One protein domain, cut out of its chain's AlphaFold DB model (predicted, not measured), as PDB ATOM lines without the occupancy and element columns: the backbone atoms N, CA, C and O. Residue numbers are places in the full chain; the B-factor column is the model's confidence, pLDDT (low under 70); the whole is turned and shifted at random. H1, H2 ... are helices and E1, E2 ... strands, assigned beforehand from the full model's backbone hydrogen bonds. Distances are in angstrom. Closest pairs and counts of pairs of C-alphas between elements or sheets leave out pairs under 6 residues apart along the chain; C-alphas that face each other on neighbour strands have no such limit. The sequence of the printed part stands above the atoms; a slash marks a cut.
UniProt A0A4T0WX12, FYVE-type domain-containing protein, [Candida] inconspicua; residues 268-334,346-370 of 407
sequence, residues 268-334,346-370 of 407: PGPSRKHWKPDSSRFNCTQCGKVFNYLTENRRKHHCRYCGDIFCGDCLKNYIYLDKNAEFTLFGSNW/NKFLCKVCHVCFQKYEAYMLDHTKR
ATOM      1  N   PRO A 268       5.428 -44.282  -9.658       73.50
ATOM      2  CA  PRO A 268       4.173 -43.566  -9.815       73.50
ATOM      3  C   PRO A 268       4.314 -42.580 -10.975       73.50
ATOM      4  O   PRO A 268       5.039 -41.589 -10.905       73.50
ATOM      5  N   GLY A 269       3.654 -42.907 -12.081       82.00
ATOM      6  CA  GLY A 269       3.736 -42.194 -13.343       82.00
ATOM      7  C   GLY A 269       2.681 -42.699 -14.327       82.00
ATOM      8  O   GLY A 269       2.050 -43.731 -14.079       82.00
ATOM      9  N   PRO A 270       2.493 -42.002 -15.458       90.88
ATOM     10  CA  PRO A 270       1.485 -42.363 -16.444       90.88
ATOM     11  C   PRO A 270       1.795 -43.714 -17.098       90.88
ATOM     12  O   PRO A 270       2.958 -44.107 -17.269       90.88
ATOM     13  N   SER A 271       0.736 -44.396 -17.528       92.31
ATOM     14  CA  SER A 271       0.778 -45.652 -18.271       92.31
ATOM     15  C   SER A 271       1.733 -45.582 -19.464       92.31
ATOM     16  O   SER A 271       1.577 -44.778 -20.383       92.31
ATOM     17  N   ARG A 272       2.701 -46.502 -19.492       94.50
ATOM     18  CA  ARG A 272       3.663 -46.654 -20.599       94.50
ATOM     19  C   ARG A 272       3.229 -47.704 -21.627       94.50
ATOM     20  O   ARG A 272       4.002 -48.034 -22.519       94.50
ATOM     21  N   LYS A 273       1.998 -48.230 -21.528       92.88
ATOM     22  CA  LYS A 273       1.471 -49.301 -22.405       92.88
ATOM     23  C   LYS A 273       1.495 -48.932 -23.895       92.88
ATOM     24  O   LYS A 273       1.630 -49.811 -24.734       92.88
ATOM     25  N   HIS A 274       1.365 -47.643 -24.207       95.00
ATOM     26  CA  HIS A 274       1.330 -47.113 -25.570       95.00
ATOM     27  C   HIS A 274       2.725 -46.719 -26.115       95.00
ATOM     28  O   HIS A 274       2.826 -46.197 -27.226       95.00
ATOM     29  N   TRP A 275       3.808 -46.902 -25.343       97.06
ATOM     30  CA  TRP A 275       5.149 -46.466 -25.749       97.06
ATOM     31  C   TRP A 275       5.716 -47.348 -26.859       97.06
ATOM     32  O   TRP A 275       5.700 -48.576 -26.777       97.06
ATOM     33  N   LYS A 276       6.279 -46.713 -27.891       96.50
ATOM     34  CA  LYS A 276       6.955 -47.430 -28.971       96.50
ATOM     35  C   LYS A 276       8.297 -47.980 -28.469       96.50
ATOM     36  O   LYS A 276       9.014 -47.272 -27.754       96.50
ATOM     37  N   PRO A 277       8.687 -49.210 -28.848       96.44
ATOM     38  CA  PRO A 277       9.970 -49.774 -28.444       96.44
ATOM     39  C   PRO A 277      11.119 -48.981 -29.070       96.44
ATOM     40  O   PRO A 277      10.999 -48.499 -30.200       96.44
ATOM     41  N   ASP A 278      12.259 -48.890 -28.385       94.44
ATOM     42  CA  ASP A 278      13.415 -48.112 -28.859       94.44
ATOM     43  C   ASP A 278      13.924 -48.549 -30.238       94.44
ATOM     44  O   ASP A 278      14.450 -47.728 -30.989       94.44
ATOM     45  N   SER A 279      13.749 -49.818 -30.607       95.31
ATOM     46  CA  SER A 279      14.094 -50.356 -31.928       95.31
ATOM     47  C   SER A 279      13.235 -49.806 -33.074       95.31
ATOM     48  O   SER A 279      13.662 -49.866 -34.221       95.31
ATOM     49  N   SER A 280      12.056 -49.238 -32.794       95.38
ATOM     50  CA  SER A 280      11.127 -48.745 -33.826       95.38
ATOM     51  C   SER A 280      11.590 -47.473 -34.545       95.38
ATOM     52  O   SER A 280      11.085 -47.167 -35.627       95.38
ATOM     53  N   ARG A 281      12.523 -46.705 -33.958       94.31
ATOM     54  CA  ARG A 281      13.021 -45.442 -34.527       94.31
ATOM     55  C   ARG A 281      14.523 -45.253 -34.326       94.31
ATOM     56  O   ARG A 281      15.057 -45.355 -33.219       94.31
ATOM     57  N   PHE A 282      15.186 -44.875 -35.417       96.50
ATOM     58  CA  PHE A 282      16.599 -44.479 -35.453       96.50
ATOM     59  C   PHE A 282      16.791 -42.954 -35.505       96.50
ATOM     60  O   PHE A 282      17.891 -42.464 -35.256       96.50
ATOM     61  N   ASN A 283      15.723 -42.197 -35.767       97.56
ATOM     62  CA  ASN A 283      15.718 -40.741 -35.856       97.56
ATOM     63  C   ASN A 283      14.591 -40.103 -35.026       97.56
ATOM     64  O   ASN A 283      13.592 -40.741 -34.688       97.56
ATOM     65  N   CYS A 284      14.771 -38.829 -34.679       97.88
ATOM     66  CA  CYS A 284      13.773 -38.042 -33.965       97.88
ATOM     67  C   CYS A 284      12.539 -37.794 -34.838       97.88
ATOM     68  O   CYS A 284      12.649 -37.188 -35.904       97.88
ATOM     69  N   THR A 285      11.362 -38.154 -34.322       97.62
ATOM     70  CA  THR A 285      10.065 -37.993 -35.005       97.62
ATOM     71  C   THR A 285       9.778 -36.557 -35.464       97.62
ATOM     72  O   THR A 285       9.145 -36.371 -36.494       97.62
ATOM     73  N   GLN A 286      10.249 -35.541 -34.728       96.69
ATOM     74  CA  GLN A 286       9.971 -34.129 -35.038       96.69
ATOM     75  C   GLN A 286      10.980 -33.498 -36.007       96.69
ATOM     76  O   GLN A 286      10.601 -32.659 -36.815       96.69
ATOM     77  N   CYS A 287      12.273 -33.824 -35.891       97.06
ATOM     78  CA  CYS A 287      13.338 -33.108 -36.612       97.06
ATOM     79  C   CYS A 287      14.198 -33.986 -37.528       97.06
ATOM     80  O   CYS A 287      15.193 -33.501 -38.061       97.06
ATOM     81  N   GLY A 288      13.881 -35.277 -37.671       96.38
ATOM     82  CA  GLY A 288      14.571 -36.218 -38.564       96.38
ATOM     83  C   GLY A 288      16.021 -36.559 -38.186       96.38
ATOM     84  O   GLY A 288      16.612 -37.458 -38.779       96.38
ATOM     85  N   LYS A 289      16.607 -35.887 -37.187       96.62
ATOM     86  CA  LYS A 289      18.001 -36.091 -36.767       96.62
ATOM     87  C   LYS A 289      18.183 -37.481 -36.153       96.62
ATOM     88  O   LYS A 289      17.417 -37.871 -35.270       96.62
ATOM     89  N   VAL A 290      19.205 -38.201 -36.612       97.12
ATOM     90  CA  VAL A 290      19.580 -39.537 -36.122       97.12
ATOM     91  C   VAL A 290      19.969 -39.471 -34.640       97.12
ATOM     92  O   VAL A 290      20.586 -38.500 -34.190       97.12
ATOM     93  N   PHE A 291      19.581 -40.488 -33.872       97.12
ATOM     94  CA  PHE A 291      19.950 -40.599 -32.461       97.12
ATOM     95  C   PHE A 291      21.422 -41.002 -32.295       97.12
ATOM     96  O   PHE A 291      21.934 -41.846 -33.024       97.12
ATOM     97  N   ASN A 292      22.092 -40.428 -31.297       93.00
ATOM     98  CA  ASN A 292      23.476 -40.733 -30.939       93.00
ATOM     99  C   ASN A 292      23.595 -40.801 -29.410       93.00
ATOM    100  O   ASN A 292      23.161 -39.888 -28.711       93.00
ATOM    101  N   TYR A 293      24.204 -41.866 -28.889       90.06
ATOM    102  CA  TYR A 293      24.406 -42.068 -27.452       90.06
ATOM    103  C   TYR A 293      25.420 -41.088 -26.832       90.06
ATOM    104  O   TYR A 293      25.285 -40.743 -25.650       90.06
ATOM    105  N   LEU A 294      26.399 -40.629 -27.627       92.25
ATOM    106  CA  LEU A 294      27.482 -39.732 -27.199       92.25
ATOM    107  C   LEU A 294      27.012 -38.288 -26.993       92.25
ATOM    108  O   LEU A 294      27.497 -37.598 -26.102       92.25
ATOM    109  N   THR A 295      26.051 -37.823 -27.792       93.06
ATOM    110  CA  THR A 295      25.476 -36.481 -27.652       93.06
ATOM    111  C   THR A 295      24.217 -36.572 -26.800       93.06
ATOM    112  O   THR A 295      23.202 -37.081 -27.265       93.06
ATOM    113  N   GLU A 296      24.248 -36.045 -25.575       90.06
ATOM    114  CA  GLU A 296      23.117 -36.103 -24.632       90.06
ATOM    115  C   GLU A 296      21.786 -35.677 -25.273       90.06
ATOM    116  O   GLU A 296      20.794 -36.403 -25.229       90.06
ATOM    117  N   ASN A 297      21.803 -34.554 -25.990       92.88
ATOM    118  CA  ASN A 297      20.642 -33.973 -26.665       92.88
ATOM    119  C   ASN A 297      20.167 -34.763 -27.920       92.88
ATOM    120  O   ASN A 297      19.204 -34.387 -28.592       92.88
ATOM    121  N   ARG A 298      20.848 -35.864 -28.272       94.50
ATOM    122  CA  ARG A 298      20.489 -36.829 -29.334       94.50
ATOM    123  C   ARG A 298      20.215 -38.231 -28.776       94.50
ATOM    124  O   ARG A 298      20.138 -39.177 -29.558       94.50
ATOM    125  N   ARG A 299      20.020 -38.380 -27.464       95.38
ATOM    126  CA  ARG A 299      19.473 -39.612 -26.879       95.38
ATOM    127  C   ARG A 299      17.980 -39.755 -27.208       95.38
ATOM    128  O   ARG A 299      17.330 -38.806 -27.654       95.38
ATOM    129  N   LYS A 300      17.460 -40.972 -27.035       96.06
ATOM    130  CA  LYS A 300      16.046 -41.314 -27.242       96.06
ATOM    131  C   LYS A 300      15.224 -40.889 -26.026       96.06
ATOM    132  O   LYS A 300      15.604 -41.182 -24.894       96.06
ATOM    133  N   HIS A 301      14.099 -40.218 -26.257       96.50
ATOM    134  CA  HIS A 301      13.147 -39.841 -25.216       96.50
ATOM    135  C   HIS A 301      11.708 -40.010 -25.710       96.50
ATOM    136  O   HIS A 301      11.318 -39.407 -26.710       96.50
ATOM    137  N   HIS A 302      10.893 -40.772 -24.985       97.69
ATOM    138  CA  HIS A 302       9.474 -40.936 -25.302       97.69
ATOM    139  C   HIS A 302       8.647 -39.719 -24.893       97.69
ATOM    140  O   HIS A 302       8.799 -39.182 -23.789       97.69
ATOM    141  N   CYS A 303       7.712 -39.325 -25.754       98.00
ATOM    142  CA  CYS A 303       6.589 -38.489 -25.349       98.00
ATOM    143  C   CYS A 303       5.676 -39.287 -24.411       98.00
ATOM    144  O   CYS A 303       5.251 -40.385 -24.758       98.00
ATOM    145  N   ARG A 304       5.362 -38.740 -23.232       96.94
ATOM    146  CA  ARG A 304       4.567 -39.450 -22.212       96.94
ATOM    147  C   ARG A 304       3.096 -39.667 -22.600       96.94
ATOM    148  O   ARG A 304       2.483 -40.542 -22.008       96.94
ATOM    149  N   TYR A 305       2.577 -38.904 -23.569       97.12
ATOM    150  CA  TYR A 305       1.194 -38.983 -24.065       97.12
ATOM    151  C   TYR A 305       1.041 -39.850 -25.330       97.12
ATOM    152  O   TYR A 305       0.126 -40.658 -25.418       97.12
ATOM    153  N   CYS A 306       1.915 -39.683 -26.336       97.25
ATOM    154  CA  CYS A 306       1.793 -40.408 -27.615       97.25
ATOM    155  C   CYS A 306       2.790 -41.559 -27.800       97.25
ATOM    156  O   CYS A 306       2.741 -42.249 -28.818       97.25
ATOM    157  N   GLY A 307       3.732 -41.745 -26.873       97.25
ATOM    158  CA  GLY A 307       4.672 -42.865 -26.872       97.25
ATOM    159  C   GLY A 307       5.716 -42.885 -27.991       97.25
ATOM    160  O   GLY A 307       6.532 -43.805 -28.011       97.25
ATOM    161  N   ASP A 308       5.719 -41.926 -28.923       97.94
ATOM    162  CA  ASP A 308       6.737 -41.842 -29.981       97.94
ATOM    163  C   ASP A 308       8.054 -41.232 -29.461       97.94
ATOM    164  O   ASP A 308       8.099 -40.622 -28.386       97.94
ATOM    165  N   ILE A 309       9.134 -41.417 -30.222       98.12
ATOM    166  CA  ILE A 309      10.512 -41.178 -29.784       98.12
ATOM    167  C   ILE A 309      11.060 -39.873 -30.376       98.12
ATOM    168  O   ILE A 309      11.028 -39.629 -31.587       98.12
ATOM    169  N   PHE A 310      11.603 -39.030 -29.504       98.25
ATOM    170  CA  PHE A 310      12.109 -37.691 -29.798       98.25
ATOM    171  C   PHE A 310      13.507 -37.498 -29.204       98.25
ATOM    172  O   PHE A 310      13.926 -38.232 -28.311       98.25
ATOM    173  N   CYS A 311      14.240 -36.501 -29.698       97.69
ATOM    174  CA  CYS A 311      15.486 -36.042 -29.084       97.69
ATOM    175  C   CYS A 311      15.208 -34.964 -28.019       97.69
ATOM    176  O   CYS A 311      14.117 -34.384 -27.993       97.69
ATOM    177  N   GLY A 312      16.189 -34.674 -27.156       95.62
ATOM    178  CA  GLY A 312      16.038 -33.706 -26.057       95.62
ATOM    179  C   GLY A 312      15.588 -32.315 -26.525       95.62
ATOM    180  O   GLY A 312      14.770 -31.676 -25.867       95.62
ATOM    181  N   ASP A 313      16.032 -31.900 -27.717       95.69
ATOM    182  CA  ASP A 313      15.665 -30.637 -28.365       95.69
ATOM    183  C   ASP A 313      14.166 -30.500 -28.640       95.69
ATOM    184  O   ASP A 313      13.641 -29.387 -28.589       95.69
ATOM    185  N   CYS A 314      13.509 -31.610 -28.985       97.19
ATOM    186  CA  CYS A 314      12.126 -31.647 -29.470       97.19
ATOM    187  C   CYS A 314      11.128 -32.096 -28.396       97.19
ATOM    188  O   CYS A 314       9.921 -31.910 -28.559       97.19
ATOM    189  N   LEU A 315      11.626 -32.680 -27.305       96.31
ATOM    190  CA  LEU A 315      10.852 -33.024 -26.123       96.31
ATOM    191  C   LEU A 315      11.194 -32.024 -25.012       96.31
ATOM    192  O   LEU A 315      12.019 -32.323 -24.151       96.31
ATOM    193  N   LYS A 316      10.605 -30.823 -25.056       94.38
ATOM    194  CA  LYS A 316      10.853 -29.729 -24.089       94.38
ATOM    195  C   LYS A 316       9.641 -29.360 -23.236       94.38
ATOM    196  O   LYS A 316       9.831 -28.867 -22.130       94.38
ATOM    197  N   ASN A 317       8.437 -29.636 -23.723       96.25
ATOM    198  CA  ASN A 317       7.200 -29.164 -23.113       96.25
ATOM    199  C   ASN A 317       6.728 -30.144 -22.034       96.25
ATOM    200  O   ASN A 317       7.023 -31.341 -22.109       96.25
ATOM    201  N   TYR A 318       5.976 -29.643 -21.059       95.44
ATOM    202  CA  TYR A 318       5.387 -30.437 -19.983       95.44
ATOM    203  C   TYR A 318       3.885 -30.168 -19.907       95.44
ATOM    204  O   TYR A 318       3.461 -29.031 -20.095       95.44
ATOM    205  N   ILE A 319       3.103 -31.213 -19.649       94.56
ATOM    206  CA  ILE A 319       1.644 -31.159 -19.466       94.56
ATOM    207  C   ILE A 319       1.240 -32.091 -18.326       94.56
ATOM    208  O   ILE A 319       2.005 -32.997 -17.985       94.56
ATOM    209  N   TYR A 320       0.051 -31.914 -17.759       92.75
ATOM    210  CA  TYR A 320      -0.479 -32.857 -16.779       92.75
ATOM    211  C   TYR A 320      -1.166 -34.036 -17.476       92.75
ATOM    212  O   TYR A 320      -1.982 -33.853 -18.381       92.75
ATOM    213  N   LEU A 321      -0.810 -35.250 -17.050       93.00
ATOM    214  CA  LEU A 321      -1.422 -36.504 -17.487       93.00
ATOM    215  C   LEU A 321      -1.937 -37.304 -16.291       93.00
ATOM    216  O   LEU A 321      -1.368 -37.227 -15.203       93.00
ATOM    217  N   ASP A 322      -2.978 -38.099 -16.505       90.81
ATOM    218  CA  ASP A 322      -3.483 -39.046 -15.512       90.81
ATOM    219  C   ASP A 322      -2.643 -40.353 -15.467       90.81
ATOM    220  O   ASP A 322      -1.616 -40.513 -16.142       90.81
ATOM    221  N   LYS A 323      -3.110 -41.340 -14.691       90.00
ATOM    222  CA  LYS A 323      -2.538 -42.698 -14.638       90.00
ATOM    223  C   LYS A 323      -2.611 -43.463 -15.970       90.00
ATOM    224  O   LYS A 323      -1.755 -44.311 -16.215       90.00
ATOM    225  N   ASN A 324      -3.583 -43.183 -16.835       90.62
ATOM    226  CA  ASN A 324      -3.758 -43.816 -18.145       90.62
ATOM    227  C   ASN A 324      -2.954 -43.140 -19.274       90.62
ATOM    228  O   ASN A 324      -2.797 -43.750 -20.333       90.62
ATOM    229  N   ALA A 325      -2.351 -41.977 -18.999       93.06
ATOM    230  CA  ALA A 325      -1.688 -41.072 -19.944       93.06
ATOM    231  C   ALA A 325      -2.643 -40.215 -20.803       93.06
ATOM    232  O   ALA A 325      -2.270 -39.768 -21.886       93.06
ATOM    233  N   GLU A 326      -3.848 -39.954 -20.305       92.06
ATOM    234  CA  GLU A 326      -4.841 -39.036 -20.866       92.06
ATOM    235  C   GLU A 326      -4.647 -37.610 -20.315       92.06
ATOM    236  O   GLU A 326      -3.968 -37.404 -19.307       92.06
ATOM    237  N   PHE A 327      -5.194 -36.601 -21.001       92.50
ATOM    238  CA  PHE A 327      -5.075 -35.203 -20.572       92.50
ATOM    239  C   PHE A 327      -5.915 -34.940 -19.317       92.50
ATOM    240  O   PHE A 327      -7.085 -35.301 -19.261       92.50
ATOM    241  N   THR A 328      -5.340 -34.245 -18.336       89.81
ATOM    242  CA  THR A 328      -6.042 -33.801 -17.123       89.81
ATOM    243  C   THR A 328      -5.727 -32.339 -16.849       89.81
ATOM    244  O   THR A 328      -4.615 -31.882 -17.105       89.81
ATOM    245  N   LEU A 329      -6.691 -31.611 -16.287       85.12
ATOM    246  CA  LEU A 329      -6.451 -30.272 -15.755       85.12
ATOM    247  C   LEU A 329      -5.884 -30.338 -14.333       85.12
ATOM    248  O   LEU A 329      -6.082 -31.313 -13.600       85.12
ATOM    249  N   PHE A 330      -5.181 -29.274 -13.957       69.50
ATOM    250  CA  PHE A 330      -4.748 -29.002 -12.592       69.50
ATOM    251  C   PHE A 330      -5.729 -28.000 -11.971       69.50
ATOM    252  O   PHE A 330      -5.969 -26.956 -12.569       69.50
ATOM    253  N   GLY A 331      -6.288 -28.305 -10.795       61.06
ATOM    254  CA  GLY A 331      -7.151 -27.378 -10.046       61.06
ATOM    255  C   GLY A 331      -8.667 -27.472 -10.278       61.06
ATOM    256  O   GLY A 331      -9.393 -26.690  -9.682       61.06
ATOM    257  N   SER A 332      -9.177 -28.435 -11.056       55.22
ATOM    258  CA  SER A 332     -10.621 -28.614 -11.326       55.22
ATOM    259  C   SER A 332     -11.450 -29.188 -10.155       55.22
ATOM    260  O   SER A 332     -12.496 -29.785 -10.383       55.22
ATOM    261  N   ASN A 333     -10.982 -29.054  -8.911       54.38
ATOM    262  CA  ASN A 333     -11.673 -29.510  -7.697       54.38
ATOM    263  C   ASN A 333     -12.078 -28.292  -6.847       54.38
ATOM    264  O   ASN A 333     -11.747 -28.228  -5.666       54.38
ATOM    265  N   TRP A 334     -12.714 -27.291  -7.462       52.38
ATOM    266  CA  TRP A 334     -13.213 -26.111  -6.742       52.38
ATOM    267  C   TRP A 334     -14.613 -26.339  -6.143       52.38
ATOM    268  O   TRP A 334     -14.885 -25.847  -5.054       52.38
ATOM    269  N   ASN A 346      -3.501 -39.443  -9.239       76.62
ATOM    270  CA  ASN A 346      -2.092 -39.128  -9.384       76.62
ATOM    271  C   ASN A 346      -1.909 -38.414 -10.732       76.62
ATOM    272  O   ASN A 346      -1.745 -39.051 -11.772       76.62
ATOM    273  N   LYS A 347      -2.009 -37.082 -10.704       86.00
ATOM    274  CA  LYS A 347      -1.801 -36.181 -11.837       86.00
ATOM    275  C   LYS A 347      -0.299 -35.957 -11.972       86.00
ATOM    276  O   LYS A 347       0.357 -35.441 -11.070       86.00
ATOM    277  N   PHE A 348       0.261 -36.379 -13.096       90.12
ATOM    278  CA  PHE A 348       1.699 -36.412 -13.328       90.12
ATOM    279  C   PHE A 348       2.124 -35.303 -14.286       90.12
ATOM    280  O   PHE A 348       1.672 -35.264 -15.432       90.12
ATOM    281  N   LEU A 349       3.058 -34.447 -13.865       92.62
ATOM    282  CA  LEU A 349       3.690 -33.481 -14.762       92.62
ATOM    283  C   LEU A 349       4.652 -34.207 -15.717       92.62
ATOM    284  O   LEU A 349       5.688 -34.743 -15.319       92.62
ATOM    285  N   CYS A 350       4.294 -34.246 -16.995       94.62
ATOM    286  CA  CYS A 350       4.821 -35.196 -17.963       94.62
ATOM    287  C   CYS A 350       5.413 -34.524 -19.199       94.62
ATOM    288  O   CYS A 350       4.785 -33.680 -19.832       94.62
ATOM    289  N   LYS A 351       6.619 -34.955 -19.590       96.06
ATOM    290  CA  LYS A 351       7.339 -34.394 -20.740       96.06
ATOM    291  C   LYS A 351       6.768 -34.900 -22.070       96.06
ATOM    292  O   LYS A 351       6.677 -36.111 -22.294       96.06
ATOM    293  N   VAL A 352       6.422 -33.989 -22.974       97.56
ATOM    294  CA  VAL A 352       5.745 -34.294 -24.243       97.56
ATOM    295  C   VAL A 352       6.367 -33.568 -25.436       97.56
ATOM    296  O   VAL A 352       7.170 -32.643 -25.292       97.56
ATOM    297  N   CYS A 353       6.035 -34.029 -26.643       97.81
ATOM    298  CA  CYS A 353       6.439 -33.369 -27.881       97.81
ATOM    299  C   CYS A 353       5.518 -32.183 -28.203       97.81
ATOM    300  O   CYS A 353       4.371 -32.137 -27.757       97.81
ATOM    301  N   HIS A 354       5.998 -31.265 -29.043       96.56
ATOM    302  CA  HIS A 354       5.270 -30.048 -29.424       96.56
ATOM    303  C   HIS A 354       3.841 -30.315 -29.943       96.56
ATOM    304  O   HIS A 354       2.899 -29.691 -29.473       96.56
ATOM    305  N   VAL A 355       3.656 -31.322 -30.807       97.06
ATOM    306  CA  VAL A 355       2.327 -31.700 -31.340       97.06
ATOM    307  C   VAL A 355       1.341 -32.129 -30.241       97.06
ATOM    308  O   VAL A 355       0.146 -31.877 -30.346       97.06
ATOM    309  N   CYS A 356       1.813 -32.783 -29.175       97.56
ATOM    310  CA  CYS A 356       0.945 -33.187 -28.062       97.56
ATOM    311  C   CYS A 356       0.665 -32.017 -27.113       97.56
ATOM    312  O   CYS A 356      -0.416 -31.946 -26.545       97.56
ATOM    313  N   PHE A 357       1.613 -31.087 -26.988       96.81
ATOM    314  CA  PHE A 357       1.425 -29.847 -26.243       96.81
ATOM    315  C   PHE A 357       0.351 -28.952 -26.882       96.81
ATOM    316  O   PHE A 357      -0.576 -28.564 -26.188       96.81
ATOM    317  N   GLN A 358       0.378 -28.743 -28.203       96.56
ATOM    318  CA  GLN A 358      -0.669 -27.982 -28.913       96.56
ATOM    319  C   GLN A 358      -2.072 -28.589 -28.733       96.56
ATOM    320  O   GLN A 358      -3.059 -27.875 -28.567       96.56
ATOM    321  N   LYS A 359      -2.174 -29.927 -28.728       96.19
ATOM    322  CA  LYS A 359      -3.434 -30.628 -28.426       96.19
ATOM    323  C   LYS A 359      -3.896 -30.398 -26.986       96.19
ATOM    324  O   LYS A 359      -5.094 -30.278 -26.758       96.19
ATOM    325  N   TYR A 360      -2.963 -30.333 -26.041       94.81
ATOM    326  CA  TYR A 360      -3.255 -30.039 -24.643       94.81
ATOM    327  C   TYR A 360      -3.680 -28.573 -24.436       94.81
ATOM    328  O   TYR A 360      -4.625 -28.333 -23.696       94.81
ATOM    329  N   GLU A 361      -3.086 -27.603 -25.138       93.50
ATOM    330  CA  GLU A 361      -3.544 -26.200 -25.118       93.50
ATOM    331  C   GLU A 361      -4.990 -26.068 -25.625       93.50
ATOM    332  O   GLU A 361      -5.821 -25.427 -24.982       93.50
ATOM    333  N   ALA A 362      -5.325 -26.738 -26.733       92.06
ATOM    334  CA  ALA A 362      -6.698 -26.788 -27.240       92.06
ATOM    335  C   ALA A 362      -7.661 -27.482 -26.254       92.06
ATOM    336  O   ALA A 362      -8.771 -26.999 -26.040       92.06
ATOM    337  N   TYR A 363      -7.223 -28.576 -25.619       91.25
ATOM    338  CA  TYR A 363      -7.976 -29.269 -24.570       91.25
ATOM    339  C   TYR A 363      -8.246 -28.356 -23.365       91.25
ATOM    340  O   TYR A 363      -9.387 -28.285 -22.912       91.25
ATOM    341  N   MET A 364      -7.238 -27.618 -22.881       89.44
ATOM    342  CA  MET A 364      -7.401 -26.646 -21.796       89.44
ATOM    343  C   MET A 364      -8.442 -25.584 -22.153       89.44
ATOM    344  O   MET A 364      -9.364 -25.365 -21.376       89.44
ATOM    345  N   LEU A 365      -8.327 -24.972 -23.336       88.31
ATOM    346  CA  LEU A 365      -9.221 -23.902 -23.789       88.31
ATOM    347  C   LEU A 365     -10.683 -24.335 -23.959       88.31
ATOM    348  O   LEU A 365     -11.565 -23.489 -23.853       88.31
ATOM    349  N   ASP A 366     -10.948 -25.599 -24.276       85.81
ATOM    350  CA  ASP A 366     -12.308 -26.141 -24.375       85.81
ATOM    351  C   ASP A 366     -12.902 -26.422 -22.984       85.81
ATOM    352  O   ASP A 366     -14.037 -26.045 -22.699       85.81
ATOM    353  N   HIS A 367     -12.114 -27.003 -22.077       79.44
ATOM    354  CA  HIS A 367     -12.601 -27.363 -20.745       79.44
ATOM    355  C   HIS A 367     -12.793 -26.132 -19.844       79.44
ATOM    356  O   HIS A 367     -13.870 -25.980 -19.278       79.44
ATOM    357  N   THR A 368     -11.859 -25.171 -19.817       75.38
ATOM    358  CA  THR A 368     -12.027 -23.953 -18.994       75.38
ATOM    359  C   THR A 368     -13.140 -23.022 -19.487       75.38
ATOM    360  O   THR A 368     -13.696 -22.258 -18.705       75.38
ATOM    361  N   LYS A 369     -13.512 -23.073 -20.775       63.19
ATOM    362  CA  LYS A 369     -14.649 -22.295 -21.303       63.19
ATOM    363  C   LYS A 369     -16.003 -22.902 -20.956       63.19
ATOM    364  O   LYS A 369     -16.991 -22.169 -20.912       63.19
ATOM    365  N   ARG A 370     -16.075 -24.216 -20.730       56.69
ATOM    366  CA  ARG A 370     -17.318 -24.873 -20.311       56.69
ATOM    367  C   ARG A 370     -17.652 -24.526 -18.860       56.69
ATOM    368  O   ARG A 370     -18.787 -24.141 -18.597       56.69
TER     369      ARG A 370
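This is residues 268 to 334 and 346 to 370 of the 407 residues of the protein "FYVE-type domain-containing protein" of [Candida] inconspicua (UniProt A0A4T0WX12). With little regular structure, this is a small antiparallel ribbon, E1 and E2, with residues 354 to 361 of helix H1 packed mainly on E1, and a long looping stretch, residues 268 to 316. The loop at Leu 294 and the end of H1 at Arg 370 mark the ends of the long axis. Of 92 printed residues, 27 are in the named elements E1, E2 and H1, in chain order: mixed class. It is only just compact, close to loose, radius of gyration of the C-alphas 14.3 A, and only just elongated, 47 by 24 by 19 A.

E1, residues 317 to 321, and E2, residues 348 to 352, are antiparallel at 139 degrees; N 350 and O 319 are 2.8 A apart, within hydrogen-bond range. The closest C-alphas of E1 and H1, residues 354 to 370, are those of Asn 317 and Phe 357, 6.6 A apart. In H1, 12 of 13 O i to N i+4 pairs are within hydrogen-bond range. Residues 301 to 302 pair antiparallel with 309 to 310.

E1 is 12.6 A long from C-alpha 317 (7.200, -29.164, -23.113), E2 11.8 A, and H1 24.9 A, to C-alpha 370 (-17.318, -24.873, -20.311).

Residues 335 to 345 are cut out, C-alphas 334 and 346 being 17.3 A apart. The link from E2 to H1 is tight. pLDDT is under 70 at residues 330 to 334 and 369 to 370.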